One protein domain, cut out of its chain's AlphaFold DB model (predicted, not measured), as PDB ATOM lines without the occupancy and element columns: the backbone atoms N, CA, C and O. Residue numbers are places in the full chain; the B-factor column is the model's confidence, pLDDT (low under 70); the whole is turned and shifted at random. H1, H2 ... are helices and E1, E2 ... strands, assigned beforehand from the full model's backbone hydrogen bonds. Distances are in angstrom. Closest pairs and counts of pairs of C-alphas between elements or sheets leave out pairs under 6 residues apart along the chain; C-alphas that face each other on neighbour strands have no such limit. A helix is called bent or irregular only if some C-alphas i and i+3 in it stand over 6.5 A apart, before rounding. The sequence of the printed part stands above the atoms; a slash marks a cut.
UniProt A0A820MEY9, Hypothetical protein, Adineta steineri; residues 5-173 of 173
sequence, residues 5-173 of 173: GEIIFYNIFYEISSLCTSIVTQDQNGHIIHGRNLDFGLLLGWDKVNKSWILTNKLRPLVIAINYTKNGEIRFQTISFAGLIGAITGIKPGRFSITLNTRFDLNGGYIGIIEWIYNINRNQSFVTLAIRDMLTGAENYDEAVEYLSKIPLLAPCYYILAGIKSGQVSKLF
ATOM      1  N   GLY A   5     123.938 141.593 131.115       92.62
ATOM      2  CA  GLY A   5     123.485 140.594 132.086       92.62
ATOM      3  C   GLY A   5     121.992 140.286 131.969       92.62
ATOM      4  O   GLY A   5     121.610 139.120 131.987       92.62
ATOM      5  N   GLU A   6     121.154 141.306 131.765       91.56
ATOM      6  CA  GLU A   6     119.710 141.126 131.560       91.56
ATOM      7  C   GLU A   6     119.405 140.370 130.259       91.56
ATOM      8  O   GLU A   6     118.541 139.495 130.252       91.56
ATOM      9  N   ILE A   7     120.135 140.650 129.172       91.81
ATOM     10  CA  ILE A   7     119.971 139.930 127.897       91.81
ATOM     11  C   ILE A   7     120.426 138.472 128.015       91.81
ATOM     12  O   ILE A   7     119.756 137.578 127.495       91.81
ATOM     13  N   ILE A   8     121.531 138.207 128.713       91.19
ATOM     14  CA  ILE A   8     121.985 136.836 128.974       91.19
ATOM     15  C   ILE A   8     120.931 136.091 129.796       91.19
ATOM     16  O   ILE A   8     120.506 135.007 129.404       91.19
ATOM     17  N   PHE A   9     120.447 136.692 130.885       89.00
ATOM     18  CA  PHE A   9     119.414 136.088 131.724       89.00
ATOM     19  C   PHE A   9     118.124 135.804 130.942       89.00
ATOM     20  O   PHE A   9     117.550 134.725 131.070       89.00
ATOM     21  N   TYR A  10     117.714 136.723 130.064       89.69
ATOM     22  CA  TYR A  10     116.574 136.529 129.166       89.69
ATOM     23  C   TYR A  10     116.726 135.292 128.266       89.69
ATOM     24  O   TYR A  10     115.760 134.565 128.052       89.69
ATOM     25  N   ASN A  11     117.940 135.020 127.781       90.75
ATOM     26  CA  ASN A  11     118.225 133.849 126.949       90.75
ATOM     27  C   ASN A  11     118.293 132.541 127.753       90.75
ATOM     28  O   ASN A  11     117.905 131.496 127.239       90.75
ATOM     29  N   ILE A  12     118.716 132.598 129.017       87.38
ATOM     30  CA  ILE A  12     118.716 131.447 129.937       87.38
ATOM     31  C   ILE A  12     117.292 131.074 130.363       87.38
ATOM     32  O   ILE A  12     117.007 129.918 130.659       87.38
ATOM     33  N   PHE A  13     116.373 132.040 130.382       80.00
ATOM     34  CA  PHE A  13     115.041 131.869 130.951       80.00
ATOM     35  C   PHE A  13     114.236 130.703 130.334       80.00
ATOM     36  O   PHE A  13     113.423 130.080 131.019       80.00
ATOM     37  N   TYR A  14     114.493 130.348 129.069       73.25
ATOM     38  CA  TYR A  14     113.834 129.209 128.420       73.25
ATOM     39  C   TYR A  14     114.289 127.832 128.950       73.25
ATOM     40  O   TYR A  14     113.527 126.871 128.881       73.25
ATOM     41  N   GLU A  15     115.482 127.727 129.542       74.12
ATOM     42  CA  GLU A  15     116.039 126.473 130.092       74.12
ATOM     43  C   GLU A  15     115.299 125.986 131.353       74.12
ATOM     44  O   GLU A  15     115.509 124.874 131.835       74.12
ATOM     45  N   ILE A  16     114.450 126.843 131.923       69.56
ATOM     46  CA  ILE A  16     113.905 126.679 133.267       69.56
ATOM     47  C   ILE A  16     112.456 126.188 133.250       69.56
ATOM     48  O   ILE A  16     112.110 125.266 133.989       69.56
ATOM     49  N   SER A  17     111.580 126.820 132.464       67.12
ATOM     50  CA  SER A  17     110.168 126.438 132.430       67.12
ATOM     51  C   SER A  17     109.426 127.033 131.239       67.12
ATOM     52  O   SER A  17     109.246 128.246 131.139       67.12
ATOM     53  N   SER A  18     108.920 126.161 130.376       75.88
ATOM     54  CA  SER A  18     107.886 126.470 129.391       75.88
ATOM     55  C   SER A  18     106.869 125.333 129.367       75.88
ATOM     56  O   SER A  18     107.188 124.202 129.734       75.88
ATOM     57  N   LEU A  19     105.646 125.614 128.930       83.50
ATOM     58  CA  LEU A  19     104.708 124.578 128.519       83.50
ATOM     59  C   LEU A  19     104.536 124.666 127.006       83.50
ATOM     60  O   LEU A  19     104.612 125.737 126.402       83.50
ATOM     61  N   CYS A  20     104.398 123.517 126.363       89.12
ATOM     62  CA  CYS A  20     104.351 123.438 124.915       89.12
ATOM     63  C   CYS A  20     103.516 122.242 124.487       89.12
ATOM     64  O   CYS A  20     103.623 121.161 125.069       89.12
ATOM     65  N   THR A  21     102.771 122.413 123.400       94.94
ATOM     66  CA  THR A  21     102.167 121.305 122.656       94.94
ATOM     67  C   THR A  21     102.748 121.289 121.257       94.94
ATOM     68  O   THR A  21     102.757 122.331 120.609       94.94
ATOM     69  N   SER A  22     103.193 120.123 120.796       97.25
ATOM     70  CA  SER A  22     103.737 119.924 119.450       97.25
ATOM     71  C   SER A  22     103.135 118.660 118.857       97.25
ATOM     72  O   SER A  22     103.041 117.639 119.536       97.25
ATOM     73  N   ILE A  23     102.680 118.752 117.611       97.69
ATOM     74  CA  ILE A  23     101.959 117.699 116.901       97.69
ATOM     75  C   ILE A  23     102.599 117.537 115.529       97.69
ATOM     76  O   ILE A  23     102.729 118.506 114.779       97.69
ATOM     77  N   VAL A  24     102.948 116.299 115.189       97.81
ATOM     78  CA  VAL A  24     103.353 115.913 113.839       97.81
ATOM     79  C   VAL A  24     102.339 114.910 113.319       97.81
ATOM     80  O   VAL A  24     102.027 113.931 113.997       97.81
ATOM     81  N   THR A  25     101.809 115.163 112.129       96.69
ATOM     82  CA  THR A  25     100.879 114.262 111.440       96.69
ATOM     83  C   THR A  25     101.376 113.983 110.036       96.69
ATOM     84  O   THR A  25     102.116 114.783 109.464       96.69
ATOM     85  N   GLN A  26     100.960 112.843 109.494       96.56
ATOM     86  CA  GLN A  26     101.214 112.462 108.117       96.56
ATOM     87  C   GLN A  26      99.884 112.127 107.441       96.56
ATOM     88  O   GLN A  26      99.098 111.355 107.993       96.56
ATOM     89  N   ASP A  27      99.628 112.711 106.273       93.69
ATOM     90  CA  ASP A  27      98.440 112.390 105.480       93.69
ATOM     91  C   ASP A  27      98.609 111.080 104.680       93.69
ATOM     92  O   ASP A  27      99.666 110.441 104.679       93.69
ATOM     93  N   GLN A  28      97.552 110.663 103.976       94.75
ATOM     94  CA  GLN A  28      97.559 109.436 103.167       94.75
ATOM     95  C   GLN A  28      98.526 109.495 101.971       94.75
ATOM     96  O   GLN A  28      98.932 108.451 101.467       94.75
ATOM     97  N   ASN A  29      98.912 110.696 101.535       94.44
ATOM     98  CA  ASN A  29      99.855 110.916 100.440       94.44
ATOM     99  C   ASN A  29     101.309 110.997 100.939       94.44
ATOM    100  O   ASN A  29     102.228 111.157 100.138       94.44
ATOM    101  N   GLY A  30     101.533 110.888 102.253       92.31
ATOM    102  CA  GLY A  30     102.852 110.992 102.865       92.31
ATOM    103  C   GLY A  30     103.300 112.425 103.157       92.31
ATOM    104  O   GLY A  30     104.461 112.612 103.520       92.31
ATOM    105  N   HIS A  31     102.425 113.430 103.032       94.06
ATOM    106  CA  HIS A  31     102.751 114.800 103.426       94.06
ATOM    107  C   HIS A  31     102.785 114.932 104.942       94.06
ATOM    108  O   HIS A  31     101.870 114.493 105.640       94.06
ATOM    109  N   ILE A  32     103.824 115.597 105.440       96.75
ATOM    110  CA  ILE A  32     104.027 115.842 106.864       96.75
ATOM    111  C   ILE A  32     103.554 117.251 107.224       96.75
ATOM    112  O   ILE A  32     103.949 118.233 106.597       96.75
ATOM    113  N   ILE A  33     102.744 117.348 108.279       97.06
ATOM    114  CA  ILE A  33     102.320 118.610 108.891       97.06
ATOM    115  C   ILE A  33     102.846 118.647 110.322       97.06
ATOM    116  O   ILE A  33     102.566 117.745 111.113       97.06
ATOM    117  N   HIS A  34     103.572 119.712 110.661       98.19
ATOM    118  CA  HIS A  34     104.131 119.937 111.990       98.19
ATOM    119  C   HIS A  34     103.584 121.245 112.572       98.19
ATOM    120  O   HIS A  34     103.890 122.332 112.084       98.19
ATOM    121  N   GLY A  35     102.750 121.135 113.606       97.50
ATOM    122  CA  GLY A  35     102.120 122.262 114.293       97.50
ATOM    123  C   GLY A  35     102.478 122.310 115.774       97.50
ATOM    124  O   GLY A  35     102.835 121.291 116.366       97.50
ATOM    125  N   ARG A  36     102.379 123.495 116.390       97.56
ATOM    126  CA  ARG A  36     102.650 123.667 117.823       97.56
ATOM    127  C   ARG A  36     101.993 124.903 118.466       97.56
ATOM    128  O   ARG A  36     101.735 125.877 117.766       97.56
ATOM    129  N   ASN A  37     101.853 124.902 119.799       96.12
ATOM    130  CA  ASN A  37     101.412 126.033 120.647       96.12
ATOM    131  C   ASN A  37     102.402 126.341 121.783       96.12
ATOM    132  O   ASN A  37     102.845 125.413 122.462       96.12
ATOM    133  N   LEU A  38     102.818 127.618 121.939       93.56
ATOM    134  CA  LEU A  38     103.933 128.051 122.817       93.56
ATOM    135  C   LEU A  38     103.351 128.730 124.039       93.56
ATOM    136  O   LEU A  38     102.909 129.875 123.949       93.56
ATOM    137  N   ASP A  39     103.421 128.053 125.174       90.69
ATOM    138  CA  ASP A  39     102.844 128.541 126.413       90.69
ATOM    139  C   ASP A  39     103.992 128.966 127.336       90.69
ATOM    140  O   ASP A  39     104.580 128.176 128.077       90.69
ATOM    141  N   PHE A  40     104.360 130.246 127.250       87.69
ATOM    142  CA  PHE A  40     105.537 130.789 127.932       87.69
ATOM    143  C   PHE A  40     105.206 131.988 128.821       87.69
ATOM    144  O   PHE A  40     104.287 132.761 128.540       87.69
ATOM    145  N   GLY A  41     105.965 132.142 129.909       83.38
ATOM    146  CA  GLY A  41     105.748 133.182 130.920       83.38
ATOM    147  C   GLY A  41     104.635 132.880 131.929       83.38
ATOM    148  O   GLY A  41     104.156 133.787 132.610       83.38
ATOM    149  N   LEU A  42     104.223 131.613 132.025       81.88
ATOM    150  CA  LEU A  42     103.263 131.146 133.020       81.88
ATOM    151  C   LEU A  42     103.861 131.247 134.429       81.88
ATOM    152  O   LEU A  42     105.073 131.136 134.601       81.88
ATOM    153  N   LEU A  43     103.006 131.431 135.439       80.75
ATOM    154  CA  LEU A  43     103.379 131.448 136.863       80.75
ATOM    155  C   LEU A  43     104.332 132.588 137.286       80.75
ATOM    156  O   LEU A  43     104.661 132.695 138.465       80.75
ATOM    157  N   LEU A  44     104.704 133.498 136.375       82.44
ATOM    158  CA  LEU A  44     105.521 134.683 136.657       82.44
ATOM    159  C   LEU A  44     104.698 135.966 136.589       82.44
ATOM    160  O   LEU A  44     104.747 136.744 135.633       82.44
ATOM    161  N   GLY A  45     103.933 136.175 137.657       87.00
ATOM    162  CA  GLY A  45     103.064 137.331 137.822       87.00
ATOM    163  C   GLY A  45     101.681 137.106 137.218       87.00
ATOM    164  O   GLY A  45     101.531 136.754 136.047       87.00
ATOM    165  N   TRP A  46     100.654 137.340 138.031       94.00
ATOM    166  CA  TRP A  46      99.256 137.190 137.645       94.00
ATOM    167  C   TRP A  46      98.548 138.540 137.646       94.00
ATOM    168  O   TRP A  46      98.473 139.214 138.677       94.00
ATOM    169  N   ASP A  47      97.996 138.919 136.498       92.62
ATOM    170  CA  ASP A  47      97.118 140.071 136.374       92.62
ATOM    171  C   ASP A  47      95.710 139.677 136.838       92.62
ATOM    172  O   ASP A  47      94.955 138.991 136.140       92.62
ATOM    173  N   LYS A  48      95.347 140.116 138.047       93.38
ATOM    174  CA  LYS A  48      94.036 139.828 138.646       93.38
ATOM    175  C   LYS A  48      92.874 140.487 137.902       93.38
ATOM    176  O   LYS A  48      91.755 139.992 138.051       93.38
ATOM    177  N   VAL A  49      93.114 141.566 137.156       94.38
ATOM    178  CA  VAL A  49      92.085 142.306 136.413       94.38
ATOM    179  C   VAL A  49      91.827 141.605 135.088       94.38
ATOM    180  O   VAL A  49      90.715 141.144 134.847       94.38
ATOM    181  N   ASN A  50      92.874 141.425 134.282       92.56
ATOM    182  CA  ASN A  50      92.768 140.839 132.943       92.56
ATOM    183  C   ASN A  50      92.782 139.302 132.935       92.56
ATOM    184  O   ASN A  50      92.777 138.702 131.863       92.56
ATOM    185  N   LYS A  51      92.860 138.664 134.111       94.25
ATOM    186  CA  LYS A  51      92.908 137.202 134.295       94.25
ATOM    187  C   LYS A  51      93.940 136.534 133.382       94.25
ATOM    188  O   LYS A  51      93.642 135.573 132.676       94.25
ATOM    189  N   SER A  52      95.155 137.077 133.370       92.25
ATOM    190  CA  SER A  52      96.217 136.626 132.470       92.25
ATOM    191  C   SER A  52      97.598 136.707 133.112       92.25
ATOM    192  O   SER A  52      97.820 137.411 134.099       92.25
ATOM    193  N   TRP A  53      98.546 135.964 132.547       94.12
ATOM    194  CA  TRP A  53      99.939 135.987 132.978       94.12
ATOM    195  C   TRP A  53     100.629 137.253 132.475       94.12
ATOM    196  O   TRP A  53     100.640 137.536 131.272       94.12
ATOM    197  N   ILE A  54     101.218 138.013 133.401       93.62
ATOM    198  CA  ILE A  54     101.834 139.312 133.106       93.62
ATOM    199  C   ILE A  54     102.963 139.128 132.092       93.62
ATOM    200  O   ILE A  54     102.998 139.822 131.074       93.62
ATOM    201  N   LEU A  55     103.856 138.165 132.336       90.88
ATOM    202  CA  LEU A  55     104.990 137.920 131.454       90.88
ATOM    203  C   LEU A  55     104.545 137.424 130.073       90.88
ATOM    204  O   LEU A  55     105.034 137.935 129.068       90.88
ATOM    205  N   THR A  56     103.564 136.521 129.990       92.00
ATOM    206  CA  THR A  56     102.993 136.094 128.701       92.00
ATOM    207  C   THR A  56     102.492 137.289 127.886       92.00
ATOM    208  O   THR A  56     102.811 137.404 126.704       92.00
ATOM    209  N   ASN A  57     101.765 138.225 128.506       92.56
ATOM    210  CA  ASN A  57     101.285 139.423 127.810       92.56
ATOM    211  C   ASN A  57     102.427 140.324 127.327       92.56
ATOM    212  O   ASN A  57     102.314 140.926 126.261       92.56
ATOM    213  N   LYS A  58     103.525 140.414 128.085       92.50
ATOM    214  CA  LYS A  58     104.715 141.187 127.699       92.50
ATOM    215  C   LYS A  58     105.526 140.521 126.587       92.50
ATOM    216  O   LYS A  58     106.130 141.230 125.790       92.50
ATOM    217  N   LEU A  59     105.512 139.193 126.508       92.31
ATOM    218  CA  LEU A  59     106.218 138.424 125.483       92.31
ATOM    219  C   LEU A  59     105.490 138.400 124.136       92.31
ATOM    220  O   LEU A  59     106.144 138.400 123.099       92.31
ATOM    221  N   ARG A  60     104.149 138.414 124.129       94.56
ATOM    222  CA  ARG A  60     103.336 138.423 122.895       94.56
ATOM    223  C   ARG A  60     103.785 139.447 121.838       94.56
ATOM    224  O   ARG A  60     103.993 139.027 120.705       94.56
ATOM    225  N   PRO A  61     103.974 140.746 122.151       96.88
ATOM    226  CA  PRO A  61     104.413 141.724 121.151       96.88
ATOM    227  C   PRO A  61     105.865 141.535 120.692       96.88
ATOM    228  O   PRO A  61     106.276 142.176 119.732       96.88
ATOM    229  N   LEU A  62     106.650 140.687 121.365       95.69
ATOM    230  CA  LEU A  62     108.026 140.378 120.977       95.69
ATOM    231  C   LEU A  62     108.111 139.189 120.016       95.69
ATOM    232  O   LEU A  62     109.208 138.891 119.552       95.69
ATOM    233  N   VAL A  63     107.002 138.500 119.726       96.75
ATOM    234  CA  VAL A  63     106.999 137.366 118.796       96.75
ATOM    235  C   VAL A  63     107.310 137.858 117.387       96.75
ATOM    236  O   VAL A  63     106.591 138.685 116.831       96.75
ATOM    237  N   ILE A  64     108.376 137.317 116.803       97.44
ATOM    238  CA  ILE A  64     108.861 137.677 115.474       97.44
ATOM    239  C   ILE A  64     109.140 136.430 114.638       97.44
ATOM    240  O   ILE A  64     109.616 135.410 115.141       97.44
ATOM    241  N   ALA A  65     108.862 136.542 113.341       97.69
ATOM    242  CA  ALA A  65     109.328 135.600 112.336       97.69
ATOM    243  C   ALA A  65     110.675 136.080 111.786       97.69
ATOM    244  O   ALA A  65     110.809 137.241 111.396       97.69
ATOM    245  N   ILE A  66     111.672 135.197 111.763       98.06
ATOM    246  CA  ILE A  66     113.041 135.529 111.367       98.06
ATOM    247  C   ILE A  66     113.435 134.661 110.177       98.06
ATOM    248  O   ILE A  66     113.402 133.436 110.262       98.06
ATOM    249  N   ASN A  67     113.860 135.301 109.088       98.19
ATOM    250  CA  ASN A  67     114.480 134.635 107.945       98.19
ATOM    251  C   ASN A  67     116.002 134.743 108.071       98.19
ATOM    252  O   ASN A  67     116.550 135.843 108.017       98.19
ATOM    253  N   TYR A  68     116.692 133.612 108.209       98.06
ATOM    254  CA  TYR A  68     118.152 133.574 108.250       98.06
ATOM    255  C   TYR A  68     118.669 133.373 106.838       98.06
ATOM    256  O   TYR A  68     118.445 132.325 106.233       98.06
ATOM    257  N   THR A  69     119.355 134.377 106.301       97.75
ATOM    258  CA  THR A  69     119.825 134.369 104.915       97.75
ATOM    259  C   THR A  69     121.341 134.269 104.822       97.75
ATOM    260  O   THR A  69     122.053 134.896 105.604       97.75
ATOM    261  N   LYS A  70     121.847 133.550 103.819       96.12
ATOM    262  CA  LYS A  70     123.272 133.535 103.456       96.12
ATOM    263  C   LYS A  70     123.394 133.564 101.939       96.12
ATOM    264  O   LYS A  70     122.858 132.677 101.275       96.12
ATOM    265  N   ASN A  71     124.115 134.562 101.425       96.69
ATOM    266  CA  ASN A  71     124.256 134.858  99.994       96.69
ATOM    267  C   ASN A  71     122.912 135.167  99.304       96.69
ATOM    268  O   ASN A  71     122.658 134.697  98.205       96.69
ATOM    269  N   GLY A  72     122.027 135.914  99.973       95.50
ATOM    270  CA  GLY A  72     120.712 136.295  99.434       95.50
ATOM    271  C   GLY A  72     119.629 135.211  99.512       95.50
ATOM    272  O   GLY A  72     118.465 135.505  99.274       95.50
ATOM    273  N   GLU A  73     119.977 133.986  99.909       96.25
ATOM    274  CA  GLU A  73     119.040 132.864 100.016       96.25
ATOM    275  C   GLU A  73     118.665 132.568 101.467       96.25
ATOM    276  O   GLU A  73     119.528 132.584 102.351       96.25
ATOM    277  N   ILE A  74     117.393 132.232 101.707       97.75
ATOM    278  CA  ILE A  74     116.913 131.754 103.008       97.75
ATOM    279  C   ILE A  74     117.518 130.375 103.285       97.75
ATOM    280  O   ILE A  74     117.309 129.427 102.535       97.75
ATOM    281  N   ARG A  75     118.249 130.265 104.394       97.81
ATOM    282  CA  ARG A  75     118.821 129.009 104.889       97.81
ATOM    283  C   ARG A  75     117.871 128.296 105.831       97.81
ATOM    284  O   ARG A  75     117.714 127.089 105.717       97.81
ATOM    285  N   PHE A  76     117.236 129.032 106.733       98.56
ATOM    286  CA  PHE A  76     116.186 128.532 107.612       98.56
ATOM    287  C   PHE A  76     115.365 129.701 108.156       98.56
ATOM    288  O   PHE A  76     115.737 130.869 108.009       98.56
ATOM    289  N   GLN A  77     114.234 129.384 108.773       98.56
ATOM    290  CA  GLN A  77     113.322 130.353 109.361       98.56
ATOM    291  C   GLN A  77     112.988 129.937 110.788       98.56
ATOM    292  O   GLN A  77     112.919 128.742 111.083       98.56
ATOM    293  N   THR A  78     112.762 130.905 111.671       98.38
ATOM    294  CA  THR A  78     112.303 130.641 113.040       98.38
ATOM    295  C   THR A  78     111.150 131.551 113.427       98.38
ATOM    296  O   THR A  78     111.004 132.655 112.904       98.38
ATOM    297  N   ILE A  79     110.339 131.075 114.372       97.50
ATOM    298  CA  ILE A  79     109.452 131.920 115.172       97.50
ATOM    299  C   ILE A  79     110.076 132.002 116.563       97.50
ATOM    300  O   ILE A  79     110.307 130.972 117.203       97.50
ATOM    301  N   SER A  80     110.397 133.214 117.004       94.31
ATOM    302  CA  SER A  80     111.131 133.465 118.247       94.31
ATOM    303  C   SER A  80     110.641 134.746 118.924       94.31
ATOM    304  O   SER A  80     109.714 135.396 118.442       94.31
ATOM    305  N   PHE A  81     111.265 135.118 120.038       94.88
ATOM    306  CA  PHE A  81     111.079 136.420 120.667       94.88
ATOM    307  C   PHE A  81     112.239 137.358 120.323       94.88
ATOM    308  O   PHE A  81     113.399 136.941 120.297       94.88
ATOM    309  N   ALA A  82     111.958 138.639 120.099       95.25
ATOM    310  CA  ALA A  82     112.989 139.654 119.933       95.25
ATOM    311  C   ALA A  82     113.932 139.672 121.155       95.25
ATOM    312  O   ALA A  82     113.489 139.849 122.287       95.25
ATOM    313  N   GLY A  83     115.234 139.477 120.917       92.88
ATOM    314  CA  GLY A  83     116.264 139.369 121.962       92.88
ATOM    315  C   GLY A  83     116.646 137.934 122.347       92.88
ATOM    316  O   GLY A  83     117.688 137.747 122.977       92.88
ATOM    317  N   LEU A  84     115.866 136.925 121.936       93.44
ATOM    318  CA  LEU A  84     116.230 135.516 122.086       93.44
ATOM    319  C   LEU A  84     117.090 135.093 120.891       93.44
ATOM    320  O   LEU A  84     116.630 135.083 119.748       93.44
ATOM    321  N   ILE A  85     118.350 134.755 121.152       94.56
ATOM    322  CA  ILE A  85     119.305 134.371 120.112       94.56
ATOM    323  C   ILE A  85     119.189 132.893 119.742       94.56
ATOM    324  O   ILE A  85     119.588 132.530 118.645       94.56
ATOM    325  N   GLY A  86     118.659 132.035 120.611       95.19
ATOM    326  CA  GLY A  86     118.373 130.643 120.268       95.19
ATOM    327  C   GLY A  86     117.146 130.488 119.363       95.19
ATOM    328  O   GLY A  86     116.514 131.461 118.946       95.19
ATOM    329  N   ALA A  87     116.794 129.241 119.070       96.12
ATOM    330  CA  ALA A  87     115.591 128.877 118.334       96.12
ATOM    331  C   ALA A  87     114.718 127.931 119.171       96.12
ATOM    332  O   ALA A  87     115.214 127.000 119.794       96.12
ATOM    333  N   ILE A  88     113.406 128.178 119.167       95.12
ATOM    334  CA  ILE A  88     112.393 127.340 119.839       95.12
ATOM    335  C   ILE A  88     111.522 126.623 118.802       95.12
ATOM    336  O   ILE A  88     111.091 125.488 118.988       95.12
ATOM    337  N   THR A  89     111.229 127.319 117.704       98.12
ATOM    338  CA  THR A  89     110.420 126.844 116.582       98.12
ATOM    339  C   THR A  89     111.163 127.192 115.308       98.12
ATOM    340  O   THR A  89     111.511 128.359 115.115       98.12
ATOM    341  N   GLY A  90     111.407 126.211 114.445       98.31
ATOM    342  CA  GLY A  90     112.173 126.439 113.229       98.31
ATOM    343  C   GLY A  90     111.805 125.518 112.080       98.31
ATOM    344  O   GLY A  90     111.313 124.407 112.272       98.31
ATOM    345  N   ILE A  91     112.077 125.991 110.870       98.50
ATOM    346  CA  ILE A  91     111.952 125.224 109.636       98.50
ATOM    347  C   ILE A  91     113.163 125.489 108.746       98.50
ATOM    348  O   ILE A  91     113.560 126.636 108.541       98.50
ATOM    349  N   LYS A  92     113.742 124.419 108.202       98.44
ATOM    350  CA  LYS A  92     114.695 124.472 107.095       98.44
ATOM    351  C   LYS A  92     113.929 124.087 105.822       98.44
ATOM    352  O   LYS A  92     113.582 122.910 105.674       98.44
ATOM    353  N   PRO A  93     113.577 125.056 104.951       97.38
ATOM    354  CA  PRO A  93     112.663 124.826 103.835       97.38
ATOM    355  C   PRO A  93     113.072 123.635 102.965       97.38
ATOM    356  O   PRO A  93     114.229 123.507 102.572       97.38
ATOM    357  N   GLY A  94     112.118 122.744 102.689       96.38
ATOM    358  CA  GLY A  94     112.351 121.541 101.886       96.38
ATOM    359  C   GLY A  94     113.232 120.472 102.545       96.38
ATOM    360  O   GLY A  94     113.612 119.524 101.865       96.38
ATOM    361  N   ARG A  95     113.578 120.599 103.835       98.00
ATOM    362  CA  ARG A  95     114.434 119.637 104.550       98.00
ATOM    363  C   ARG A  95     113.758 119.059 105.789       98.00
ATOM    364  O   ARG A  95     113.525 117.854 105.839       98.00
ATOM    365  N   PHE A  96     113.465 119.900 106.780       98.62
ATOM    366  CA  PHE A  96     112.880 119.483 108.058       98.62
ATOM    367  C   PHE A  96     112.330 120.677 108.852       98.62
ATOM    368  O   PHE A  96     112.609 121.840 108.554       98.62
ATOM    369  N   SER A  97     111.565 120.383 109.898       98.69
ATOM    370  CA  SER A  97     111.017 121.334 110.865       98.69
ATOM    371  C   SER A  97     111.218 120.825 112.286       98.69
ATOM    372  O   SER A  97     111.200 119.618 112.521       98.69
ATOM    373  N   ILE A  98     111.396 121.741 113.233       98.69
ATOM    374  CA  ILE A  98     111.692 121.431 114.629       98.69
ATOM    375  C   ILE A  98     110.908 122.320 115.585       98.69
ATOM    376  O   ILE A  98     110.739 123.522 115.358       98.69
ATOM    377  N   THR A  99     110.468 121.723 116.687       98.25
ATOM    378  CA  THR A  99     109.892 122.434 117.822       98.25
ATOM    379  C   THR A  99     110.470 121.906 119.132       98.25
ATOM    380  O   THR A  99     110.805 120.727 119.257       98.25
ATOM    381  N   LEU A 100     110.622 122.806 120.098       95.94
ATOM    382  CA  LEU A 100     111.158 122.522 121.423       95.94
ATOM    383  C   LEU A 100     110.045 122.511 122.466       95.94
ATOM    384  O   LEU A 100     109.333 123.507 122.614       95.94
ATOM    385  N   ASN A 101     109.971 121.437 123.249       94.06
ATOM    386  CA  ASN A 101     109.140 121.376 124.447       94.06
ATOM    387  C   ASN A 101     110.029 121.173 125.677       94.06
ATOM    388  O   ASN A 101     110.980 120.393 125.647       94.06
ATOM    389  N   THR A 102     109.704 121.837 126.784       88.25
ATOM    390  CA  THR A 102     110.389 121.592 128.059       88.25
ATOM    391  C   THR A 102     110.074 120.188 128.577       88.25
ATOM    392  O   THR A 102     108.938 119.712 128.486       88.25
ATOM    393  N   ARG A 103     111.082 119.535 129.160       87.81
ATOM    394  CA  ARG A 103     110.934 118.299 129.928       87.81
ATOM    395  C   ARG A 103     111.246 118.609 131.388       87.81
ATOM    396  O   ARG A 103     112.316 119.117 131.692       87.81
ATOM    397  N   PHE A 104     110.316 118.307 132.288       82.62
ATOM    398  CA  PHE A 104     110.550 118.471 133.720       82.62
ATOM    399  C   PHE A 104     111.227 117.222 134.279       82.62
ATOM    400  O   PHE A 104     110.751 116.107 134.068       82.62
ATOM    401  N   ASP A 105     112.329 117.430 134.987       81.50
ATOM    402  CA  ASP A 105     113.083 116.399 135.691       81.50
ATOM    403  C   ASP A 105     113.524 116.960 137.051       81.50
ATOM    404  O   ASP A 105     113.650 118.178 137.208       81.50
ATOM    405  N   LEU A 106     113.760 116.080 138.028       72.50
ATOM    406  CA  LEU A 106     114.375 116.456 139.302       72.50
ATOM    407  C   LEU A 106     115.777 117.034 139.063       72.50
ATOM    408  O   LEU A 106     116.164 117.996 139.722       72.50
ATOM    409  N   ASN A 107     116.477 116.516 138.046       74.94
ATOM    410  CA  ASN A 107     117.721 117.084 137.533       74.94
ATOM    411  C   ASN A 107     117.451 118.036 136.352       74.94
ATOM    412  O   ASN A 107     117.841 117.775 135.215       74.94
ATOM    413  N   GLY A 108     116.706 119.114 136.608       79.94
ATOM    414  CA  GLY A 108     116.334 120.111 135.597       79.94
ATOM    415  C   GLY A 108     117.466 121.076 135.211       79.94
ATOM    416  O   GLY A 108     118.571 121.022 135.750       79.94
ATOM    417  N   GLY A 109     117.163 122.034 134.325       83.44
ATOM    418  CA  GLY A 109     118.149 122.974 133.765       83.44
ATOM    419  C   GLY A 109     118.913 123.828 134.784       83.44
ATOM    420  O   GLY A 109     120.027 124.266 134.512       83.44
ATOM    421  N   TYR A 110     118.375 124.023 135.993       84.88
ATOM    422  CA  TYR A 110     119.086 124.719 137.070       84.88
ATOM    423  C   TYR A 110     120.392 124.023 137.473       84.88
ATOM    424  O   TYR A 110     121.360 124.714 137.781       84.88
ATOM    425  N   ILE A 111     120.437 122.685 137.452       86.94
ATOM    426  CA  ILE A 111     121.661 121.937 137.763       86.94
ATOM    427  C   ILE A 111     122.706 122.187 136.675       86.94
ATOM    428  O   ILE A 111     123.818 122.591 137.003       86.94
ATOM    429  N   GLY A 112     122.334 122.056 135.397       88.69
ATOM    430  CA  GLY A 112     123.246 122.331 134.284       88.69
ATOM    431  C   GLY A 112     123.775 123.767 134.298       88.69
ATOM    432  O   GLY A 112     124.971 123.992 134.134       88.69
ATOM    433  N   ILE A 113     122.924 124.757 134.598       89.38
ATOM    434  CA  ILE A 113     123.354 126.159 134.742       89.38
ATOM    435  C   ILE A 113     124.392 126.310 135.865       89.38
ATOM    436  O   ILE A 113     125.407 126.982 135.675       89.38
ATOM    437  N   ILE A 114     124.165 125.687 137.027       89.62
ATOM    438  CA  ILE A 114     125.113 125.702 138.151       89.62
ATOM    439  C   ILE A 114     126.435 125.044 137.732       89.62
ATOM    440  O   ILE A 114     127.495 125.648 137.911       89.62
ATOM    441  N   GLU A 115     126.393 123.859 137.121       91.06
ATOM    442  CA  GLU A 115     127.585 123.161 136.623       91.06
ATOM    443  C   GLU A 115     128.384 124.013 135.630       91.06
ATOM    444  O   GLU A 115     129.616 124.066 135.700       91.06
ATOM    445  N   TRP A 116     127.696 124.725 134.738       90.75
ATOM    446  CA  TRP A 116     128.314 125.597 133.747       90.75
ATOM    447  C   TRP A 116     128.992 126.817 134.387       90.75
ATOM    448  O   TRP A 116     130.148 127.134 134.068       90.75
ATOM    449  N   ILE A 117     128.306 127.477 135.332       89.00
ATOM    450  CA  ILE A 117     128.817 128.648 136.063       89.00
ATOM    451  C   ILE A 117     130.071 128.275 136.858       89.00
ATOM    452  O   ILE A 117     131.097 128.946 136.721       89.00
ATOM    453  N   TYR A 118     130.022 127.179 137.623       92.06
ATOM    454  CA  TYR A 118     131.140 126.709 138.449       92.06
ATOM    455  C   TYR A 118     132.224 125.954 137.669       92.06
ATOM    456  O   TYR A 118     133.170 125.452 138.271       92.06
ATOM    457  N   ASN A 119     132.126 125.901 136.334       90.06
ATOM    458  CA  ASN A 119     133.094 125.228 135.466       90.06
ATOM    459  C   ASN A 119     133.269 123.727 135.784       90.06
ATOM    460  O   ASN A 119     134.347 123.168 135.600       90.06
ATOM    461  N   ILE A 120     132.201 123.079 136.257       92.38
ATOM    462  CA  ILE A 120     132.135 121.631 136.487       92.38
ATOM    463  C   ILE A 120     131.964 120.914 135.143       92.38
ATOM    464  O   ILE A 120     132.652 119.935 134.867       92.38
ATOM    465  N   ASN A 121     131.085 121.433 134.278       87.38
ATOM    466  CA  ASN A 121     130.894 120.931 132.920       87.38
ATOM    467  C   ASN A 121     130.465 122.063 131.972       87.38
ATOM    468  O   ASN A 121     129.351 122.570 132.050       87.38
ATOM    469  N   ARG A 122     131.356 122.457 131.052       88.69
ATOM    470  CA  ARG A 122     131.084 123.481 130.022       88.69
ATOM    471  C   ARG A 122     130.924 122.922 128.610       88.69
ATOM    472  O   ARG A 122     130.768 123.695 127.671       88.69
ATOM    473  N   ASN A 123     130.930 121.599 128.463       90.56
ATOM    474  CA  ASN A 123     130.735 120.936 127.171       90.56
ATOM    475  C   ASN A 123     129.245 120.781 126.810       90.56
ATOM    476  O   ASN A 123     128.920 120.210 125.773       90.56
ATOM    477  N   GLN A 124     128.349 121.257 127.678       92.38
ATOM    478  CA  GLN A 124     126.904 121.241 127.480       92.38
ATOM    479  C   GLN A 124     126.449 122.454 126.659       92.38
ATOM    480  O   GLN A 124     126.979 123.557 126.806       92.38
ATOM    481  N   SER A 125     125.436 122.250 125.823       93.44
ATOM    482  CA  SER A 125     124.791 123.291 125.031       93.44
ATOM    483  C   SER A 125     123.452 123.706 125.637       93.44
ATOM    484  O   SER A 125     122.743 122.902 126.243       93.44
ATOM    485  N   PHE A 126     123.091 124.973 125.449       94.00
ATOM    486  CA  PHE A 126     121.753 125.479 125.759       94.00
ATOM    487  C   PHE A 126     120.768 124.894 124.750       94.00
ATOM    488  O   PHE A 126     121.062 124.875 123.551       94.00
ATOM    489  N   VAL A 127     119.589 124.458 125.194       94.62
ATOM    490  CA  VAL A 127     118.675 123.701 124.320       94.62
ATOM    491  C   VAL A 127     118.222 124.528 123.113       94.62
ATOM    492  O   VAL A 127     118.090 124.025 121.999       94.62
ATOM    493  N   THR A 128     118.061 125.840 123.295       95.50
ATOM    494  CA  THR A 128     117.676 126.743 122.200       95.50
ATOM    495  C   THR A 128     118.836 127.052 121.247       95.50
ATOM    496  O   THR A 128     118.610 127.283 120.055       95.50
ATOM    497  N   LEU A 129     120.083 127.047 121.734       96.50
ATOM    498  CA  LEU A 129     121.271 127.236 120.894       96.50
ATOM    499  C   LEU A 129     121.571 125.981 120.077       96.50
ATOM    500  O   LEU A 129     121.825 126.106 118.885       96.50
ATOM    501  N   ALA A 130     121.421 124.792 120.665       97.44
ATOM    502  CA  ALA A 130     121.550 123.524 119.950       97.44
ATOM    503  C   ALA A 130     120.622 123.462 118.722       97.44
ATOM    504  O   ALA A 130     121.051 123.076 117.637       97.44
ATOM    505  N   ILE A 131     119.370 123.924 118.839       97.94
ATOM    506  CA  ILE A 131     118.461 124.017 117.683       97.94
ATOM    507  C   ILE A 131     118.983 125.002 116.635       97.94
ATOM    508  O   ILE A 131     118.929 124.711 115.439       97.94
ATOM    509  N   ARG A 132     119.465 126.179 117.053       97.94
ATOM    510  CA  ARG A 132     119.983 127.189 116.119       97.94
ATOM    511  C   ARG A 132     121.216 126.682 115.369       97.94
ATOM    512  O   ARG A 132     121.317 126.903 114.159       97.94
ATOM    513  N   ASP A 133     122.113 125.994 116.057       98.19
ATOM    514  CA  ASP A 133     123.312 125.403 115.469       98.19
ATOM    515  C   ASP A 133     122.945 124.270 114.507       98.19
ATOM    516  O   ASP A 133     123.424 124.250 113.373       98.19
ATOM    517  N   MET A 134     121.999 123.406 114.891       98.50
ATOM    518  CA  MET A 134     121.454 122.361 114.021       98.50
ATOM    519  C   MET A 134     120.838 122.947 112.744       98.50
ATOM    520  O   MET A 134     121.194 122.527 111.646       98.50
ATOM    521  N   LEU A 135     119.966 123.957 112.848       98.56
ATOM    522  CA  LEU A 135     119.355 124.611 111.680       98.56
ATOM    523  C   LEU A 135     120.407 125.229 110.746       98.56
ATOM    524  O   LEU A 135     120.237 125.256 109.521       98.56
ATOM    525  N   THR A 136     121.503 125.712 111.330       98.06
ATOM    526  CA  THR A 136     122.622 126.297 110.593       98.06
ATOM    527  C   THR A 136     123.457 125.230 109.884       98.06
ATOM    528  O   THR A 136     123.846 125.455 108.738       98.06
ATOM    529  N   GLY A 137     123.727 124.096 110.537       97.75
ATOM    530  CA  GLY A 137     124.693 123.093 110.078       97.75
ATOM    531  C   GLY A 137     124.117 121.871 109.359       97.75
ATOM    532  O   GLY A 137     124.731 121.408 108.405       97.75
ATOM    533  N   ALA A 138     122.964 121.347 109.783       98.31
ATOM    534  CA  ALA A 138     122.401 120.109 109.241       98.31
ATOM    535  C   ALA A 138     121.686 120.353 107.907       98.31
ATOM    536  O   ALA A 138     120.818 121.223 107.805       98.31
ATOM    537  N   GLU A 139     122.000 119.574 106.877       97.75
ATOM    538  CA  GLU A 139     121.451 119.737 105.524       97.75
ATOM    539  C   GLU A 139     120.256 118.822 105.237       97.75
ATOM    540  O   GLU A 139     119.533 119.011 104.254       97.75
ATOM    541  N   ASN A 140     120.001 117.846 106.103       98.12
ATOM    542  CA  ASN A 140     118.864 116.940 105.999       98.12
ATOM    543  C   ASN A 140     118.381 116.465 107.378       98.12
ATOM    544  O   ASN A 140     118.972 116.769 108.412       98.12
ATOM    545  N   TYR A 141     117.253 115.752 107.372       98.44
ATOM    546  CA  TYR A 141     116.601 115.246 108.577       98.44
ATOM    547  C   TYR A 141     117.501 114.307 109.392       98.44
ATOM    548  O   TYR A 141     117.556 114.440 110.610       98.44
ATOM    549  N   ASP A 142     118.221 113.393 108.739       98.38
ATOM    550  CA  ASP A 142     119.024 112.381 109.431       98.38
ATOM    551  C   ASP A 142     120.226 113.021 110.143       98.38
ATOM    552  O   ASP A 142     120.500 112.705 111.297       98.38
ATOM    553  N   GLU A 143     120.879 114.002 109.512       98.56
ATOM    554  CA  GLU A 143     121.924 114.817 110.148       98.56
ATOM    555  C   GLU A 143     121.396 115.614 111.349       98.56
ATOM    556  O   GLU A 143     122.075 115.727 112.371       98.56
ATOM    557  N   ALA A 144     120.177 116.153 111.249       98.56
ATOM    558  CA  ALA A 144     119.541 116.870 112.348       98.56
ATOM    559  C   ALA A 144     119.225 115.942 113.534       98.56
ATOM    560  O   ALA A 144     119.480 116.315 114.681       98.56
ATOM    561  N   VAL A 145     118.716 114.731 113.265       98.44
ATOM    562  CA  VAL A 145     118.504 113.692 114.287       98.44
ATOM    563  C   VAL A 145     119.823 113.323 114.952       98.44
ATOM    564  O   VAL A 145     119.910 113.324 116.177       98.44
ATOM    565  N   GLU A 146     120.844 113.032 114.152       98.25
ATOM    566  CA  GLU A 146     122.155 112.601 114.627       98.25
ATOM    567  C   GLU A 146     122.803 113.648 115.541       98.25
ATOM    568  O   GLU A 146     123.276 113.321 116.630       98.25
ATOM    569  N   TYR A 147     122.777 114.921 115.136       98.38
ATOM    570  CA  TYR A 147     123.313 116.015 115.940       98.38
ATOM    571  C   TYR A 147     122.569 116.157 117.275       98.38
ATOM    572  O   TYR A 147     123.192 116.154 118.340       98.38
ATOM    573  N   LEU A 148     121.234 116.246 117.237       98.00
ATOM    574  CA  LEU A 148     120.428 116.499 118.436       98.00
ATOM    575  C   LEU A 148     120.381 115.309 119.396       98.00
ATOM    576  O   LEU A 148     120.190 115.519 120.587       98.00
ATOM    577  N   SER A 149     120.590 114.087 118.906       96.81
ATOM    578  CA  SER A 149     120.638 112.881 119.749       96.81
ATOM    579  C   SER A 149     121.965 112.719 120.496       96.81
ATOM    580  O   SER A 149     122.065 111.878 121.386       96.81
ATOM    581  N   LYS A 150     123.007 113.462 120.102       96.12
ATOM    582  CA  LYS A 150     124.378 113.285 120.609       96.12
ATOM    583  C   LYS A 150     124.915 114.489 121.366       96.12
ATOM    584  O   LYS A 150     125.845 114.333 122.157       96.12
ATOM    585  N   ILE A 151     124.384 115.680 121.106       96.00
ATOM    586  CA  ILE A 151     124.853 116.893 121.768       96.00
ATOM    587  C   ILE A 151     124.538 116.851 123.274       96.00
ATOM    588  O   ILE A 151     123.388 116.630 123.651       96.00
ATOM    589  N   PRO A 152     125.522 117.089 124.161       94.56
ATOM    590  CA  PRO A 152     125.250 117.239 125.585       94.56
ATOM    591  C   PRO A 152     124.440 118.517 125.837       94.56
ATOM    592  O   PRO A 152     124.799 119.579 125.328       94.56
ATOM    593  N   LEU A 153     123.374 118.440 126.634       93.50
ATOM    594  CA  LEU A 153     122.471 119.565 126.912       93.50
ATOM    595  C   LEU A 153     122.532 120.000 128.378       93.50
ATOM    596  O   LEU A 153     122.717 119.170 129.264       93.50
ATOM    597  N   LEU A 154     122.330 121.300 128.610       91.50
ATOM    598  CA  LEU A 154     122.231 121.910 129.944       91.50
ATOM    599  C   LEU A 154     120.939 121.553 130.674       91.50
ATOM    600  O   LEU A 154     120.901 121.494 131.903       91.50
ATOM    601  N   ALA A 155     119.867 121.354 129.917       91.38
ATOM    602  CA  ALA A 155     118.551 121.071 130.449       91.38
ATOM    603  C   ALA A 155     117.915 119.902 129.692       91.38
ATOM    604  O   ALA A 155     118.096 119.777 128.478       91.38
ATOM    605  N   PRO A 156     117.126 119.064 130.381       91.06
ATOM    606  CA  PRO A 156     116.310 118.066 129.714       91.06
ATOM    607  C   PRO A 156     115.250 118.754 128.847       91.06
ATOM    608  O   PRO A 156     114.590 119.711 129.265       91.06
ATOM    609  N   CYS A 157     115.024 118.234 127.644       93.81
ATOM    610  CA  CYS A 157     113.992 118.755 126.758       93.81
ATOM    611  C   CYS A 157     113.363 117.652 125.907       93.81
ATOM    612  O   CYS A 157     113.667 116.472 126.050       93.81
ATOM    613  N   TYR A 158     112.415 118.040 125.062       95.25
ATOM    614  CA  TYR A 158     111.976 117.229 123.944       95.25
ATOM    615  C   TYR A 158     112.170 118.033 122.666       95.25
ATOM    616  O   TYR A 158     111.542 119.084 122.497       95.25
ATOM    617  N   TYR A 159     112.983 117.510 121.752       97.75
ATOM    618  CA  TYR A 159     112.997 117.989 120.375       97.75
ATOM    619  C   TYR A 159     112.007 117.167 119.564       97.75
ATOM    620  O   TYR A 159     112.146 115.949 119.439       97.75
ATOM    621  N   ILE A 160     111.000 117.830 119.009       98.44
ATOM    622  CA  ILE A 160     110.087 117.227 118.049       98.44
ATOM    623  C   ILE A 160     110.600 117.643 116.680       98.44
ATOM    624  O   ILE A 160     110.621 118.830 116.365       98.44
ATOM    625  N   LEU A 161     111.052 116.677 115.889       98.44
ATOM    626  CA  LEU A 161     111.652 116.890 114.580       98.44
ATOM    627  C   LEU A 161     110.836 116.142 113.526       98.44
ATOM    628  O   LEU A 161     110.449 114.989 113.725       98.44
ATOM    629  N   ALA A 162     110.585 116.796 112.398       98.56
ATOM    630  CA  ALA A 162     109.848 116.216 111.286       98.56
ATOM    631  C   ALA A 162     110.549 116.536 109.962       98.56
ATOM    632  O   ALA A 162     110.888 117.693 109.707       98.56
ATOM    633  N   GLY A 163     110.793 115.518 109.142       98.12
ATOM    634  CA  GLY A 163     111.393 115.636 107.815       98.12
ATOM    635  C   GLY A 163     110.357 115.930 106.734       98.12
ATOM    636  O   GLY A 163     109.266 116.428 107.010       98.12
ATOM    637  N   ILE A 164     110.709 115.613 105.489       96.25
ATOM    638  CA  ILE A 164     109.828 115.790 104.321       96.25
ATOM    639  C   ILE A 164     109.360 114.469 103.706       96.25
ATOM    640  O   ILE A 164     108.482 114.479 102.847       96.25
ATOM    641  N   LYS A 165     109.953 113.337 104.101       96.06
ATOM    642  CA  LYS A 165     109.574 112.011 103.602       96.06
ATOM    643  C   LYS A 165     108.678 111.302 104.608       96.06
ATOM    644  O   LYS A 165     108.869 111.447 105.812       96.06
ATOM    645  N   SER A 166     107.773 110.472 104.095       95.56
ATOM    646  CA  SER A 166     106.946 109.565 104.897       95.56
ATOM    647  C   SER A 166     107.780 108.840 105.963       95.56
ATOM    648  O   SER A 166     108.850 108.307 105.663       95.56
ATOM    649  N   GLY A 167     107.307 108.858 107.207       93.94
ATOM    650  CA  GLY A 167     107.963 108.233 108.357       93.94
ATOM    651  C   GLY A 167     109.106 109.032 108.996       93.94
ATOM    652  O   GLY A 167     109.586 108.626 110.051       93.94
ATOM    653  N   GLN A 168     109.532 110.170 108.433       96.50
ATOM    654  CA  GLN A 168     110.557 111.023 109.054       96.50
ATOM    655  C   GLN A 168     109.965 111.867 110.185       96.50
ATOM    656  O   GLN A 168     109.741 113.069 110.038       96.50
ATOM    657  N   VAL A 169     109.700 111.228 111.320       95.88
ATOM    658  CA  VAL A 169     109.221 111.874 112.543       95.88
ATOM    659  C   VAL A 169     110.020 111.344 113.725       95.88
ATOM    660  O   VAL A 169     110.201 110.137 113.877       95.88
ATOM    661  N   SER A 170     110.511 112.234 114.583       96.00
ATOM    662  CA  SER A 170     111.241 111.843 115.786       96.00
ATOM    663  C   SER A 170     110.934 112.756 116.958       96.00
ATOM    664  O   SER A 170     110.789 113.971 116.823       96.00
ATOM    665  N   LYS A 171     110.857 112.129 118.129       95.62
ATOM    666  CA  LYS A 171     110.887 112.784 119.430       95.62
ATOM    667  C   LYS A 171     112.210 112.402 120.085       95.62
ATOM    668  O   LYS A 171     112.392 111.235 120.427       95.62
ATOM    669  N   LEU A 172     113.110 113.367 120.221       93.94
ATOM    670  CA  LEU A 172     114.436 113.194 120.820       93.94
ATOM    671  C   LEU A 172     114.427 113.731 122.258       93.94
ATOM    672  O   LEU A 172     113.606 114.600 122.577       93.94
ATOM    673  N   PHE A 173     115.296 113.176 123.105       83.94
ATOM    674  CA  PHE A 173     115.385 113.440 124.546       83.94
ATOM    675  C   PHE A 173     116.705 114.115 124.899       83.94
ATOM    676  O   PHE A 173     117.720 113.702 124.299       83.94
TER     677      PHE A 173
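Overview. This is residues 5 to 173 of the 173 residues of the protein "Hypothetical protein" of Adineta steineri (UniProt A0A820MEY9). A twisted sheet of six strands stands in the middle, with a helical hairpin, H4 and H5, packed on one face and a two-strand hairpin, E1 and E2, over part of the other. H1, H2 and H3 lie toward one end of the strands, H3 off the sheet. The printed part has 169 residues with five named helices and eight named strands, in the order H1 E1 E2 H2 E3 E4 E5 E6 H3 H4 H5 E7 E8, class mixed. The large sheet runs E3 E4 E5 E6 E7 E8, all antiparallel; the whole is compact, radius of gyration of the C-alphas 16.6 A, spanning 48 by 44 by 36 A.

Along the chain. Find C-alpha 63 at (106.999, 137.366, 118.796), where E3, residues 63 to 70, begins its 22.7 A. Then come E4, 73 to 81, which bends by 58 degrees at residue 76, E5, 89 to 92, and E6, 96 to 102. E7, 157 to 162, and E8, 169 to 172, complete the sheet; C-alpha 172 is at (114.436, 113.194, 120.820). E1, 19 to 26, spans 24.0 A and E2, 32 to 39, spans 23.3 A. The helices are H1, 5 to 15, from C-alpha 5 at (123.485, 140.594, 132.086), H2, 54 to 62, H3, 109 to 117, H4, 127 to 137, and H5, 141 to 150. H1 and H2 are only just irregular: C-alphas 11 and 14, and C-alphas 58 and 61, are 6.6 A apart.

Arrangement. E3 to E6 form a meander, each strand the antiparallel neighbour of the one before. Look within hydrogen-bond range for N 66 and O 78 at 2.9 A in hairpin E3 and E4, N 77 and O 91 at 2.8 A in hairpin E4 and E5, N 90 and O 98 at 2.9 A in hairpin E5 and E6, N 99 and O 160 at 2.9 A between E6 and E7, and N 161 and O 170 at 2.9 A in hairpin E7 and E8. H4 and H5 on one face make two layers with the sheet, H4 over E5 at a height of 8.0 A and H5 over E7 at 9.2 A. They touch, C-alphas of Met 134 and Ala 144 closest at 6.1 A, at a steep tilt of 40 degrees, opposite ways. Hairpin E1 and E2, with N 23 and O 35 at 2.8 A, makes a sandwich, two sheets face to face, 8.2 A between the facing parts; the closest C-alphas of E1 and E6 are Cys 20 and Asn 101, 5.2 A. H1 and H2 only graze the large sheet; H3 is not on it, and is close to H1 but not clearly touching, C-alphas of Glu 15 and Gly 109 closest at 5.5 A. Every O i to N i+4 pair is within hydrogen-bond range in H3, H4 and H5, against 5 of 7 in H1 and 3 of 5 in H2.

Size, cuts and confidence. The C-alphas of Asn 29 and Tyr 118 are the two farthest apart, 51.7 A. The printed part has no cut; the long link is E2 to H2, with 14 residues. Mean pLDDT of the printed part is 93.1, and residues 16 to 17 are under 70.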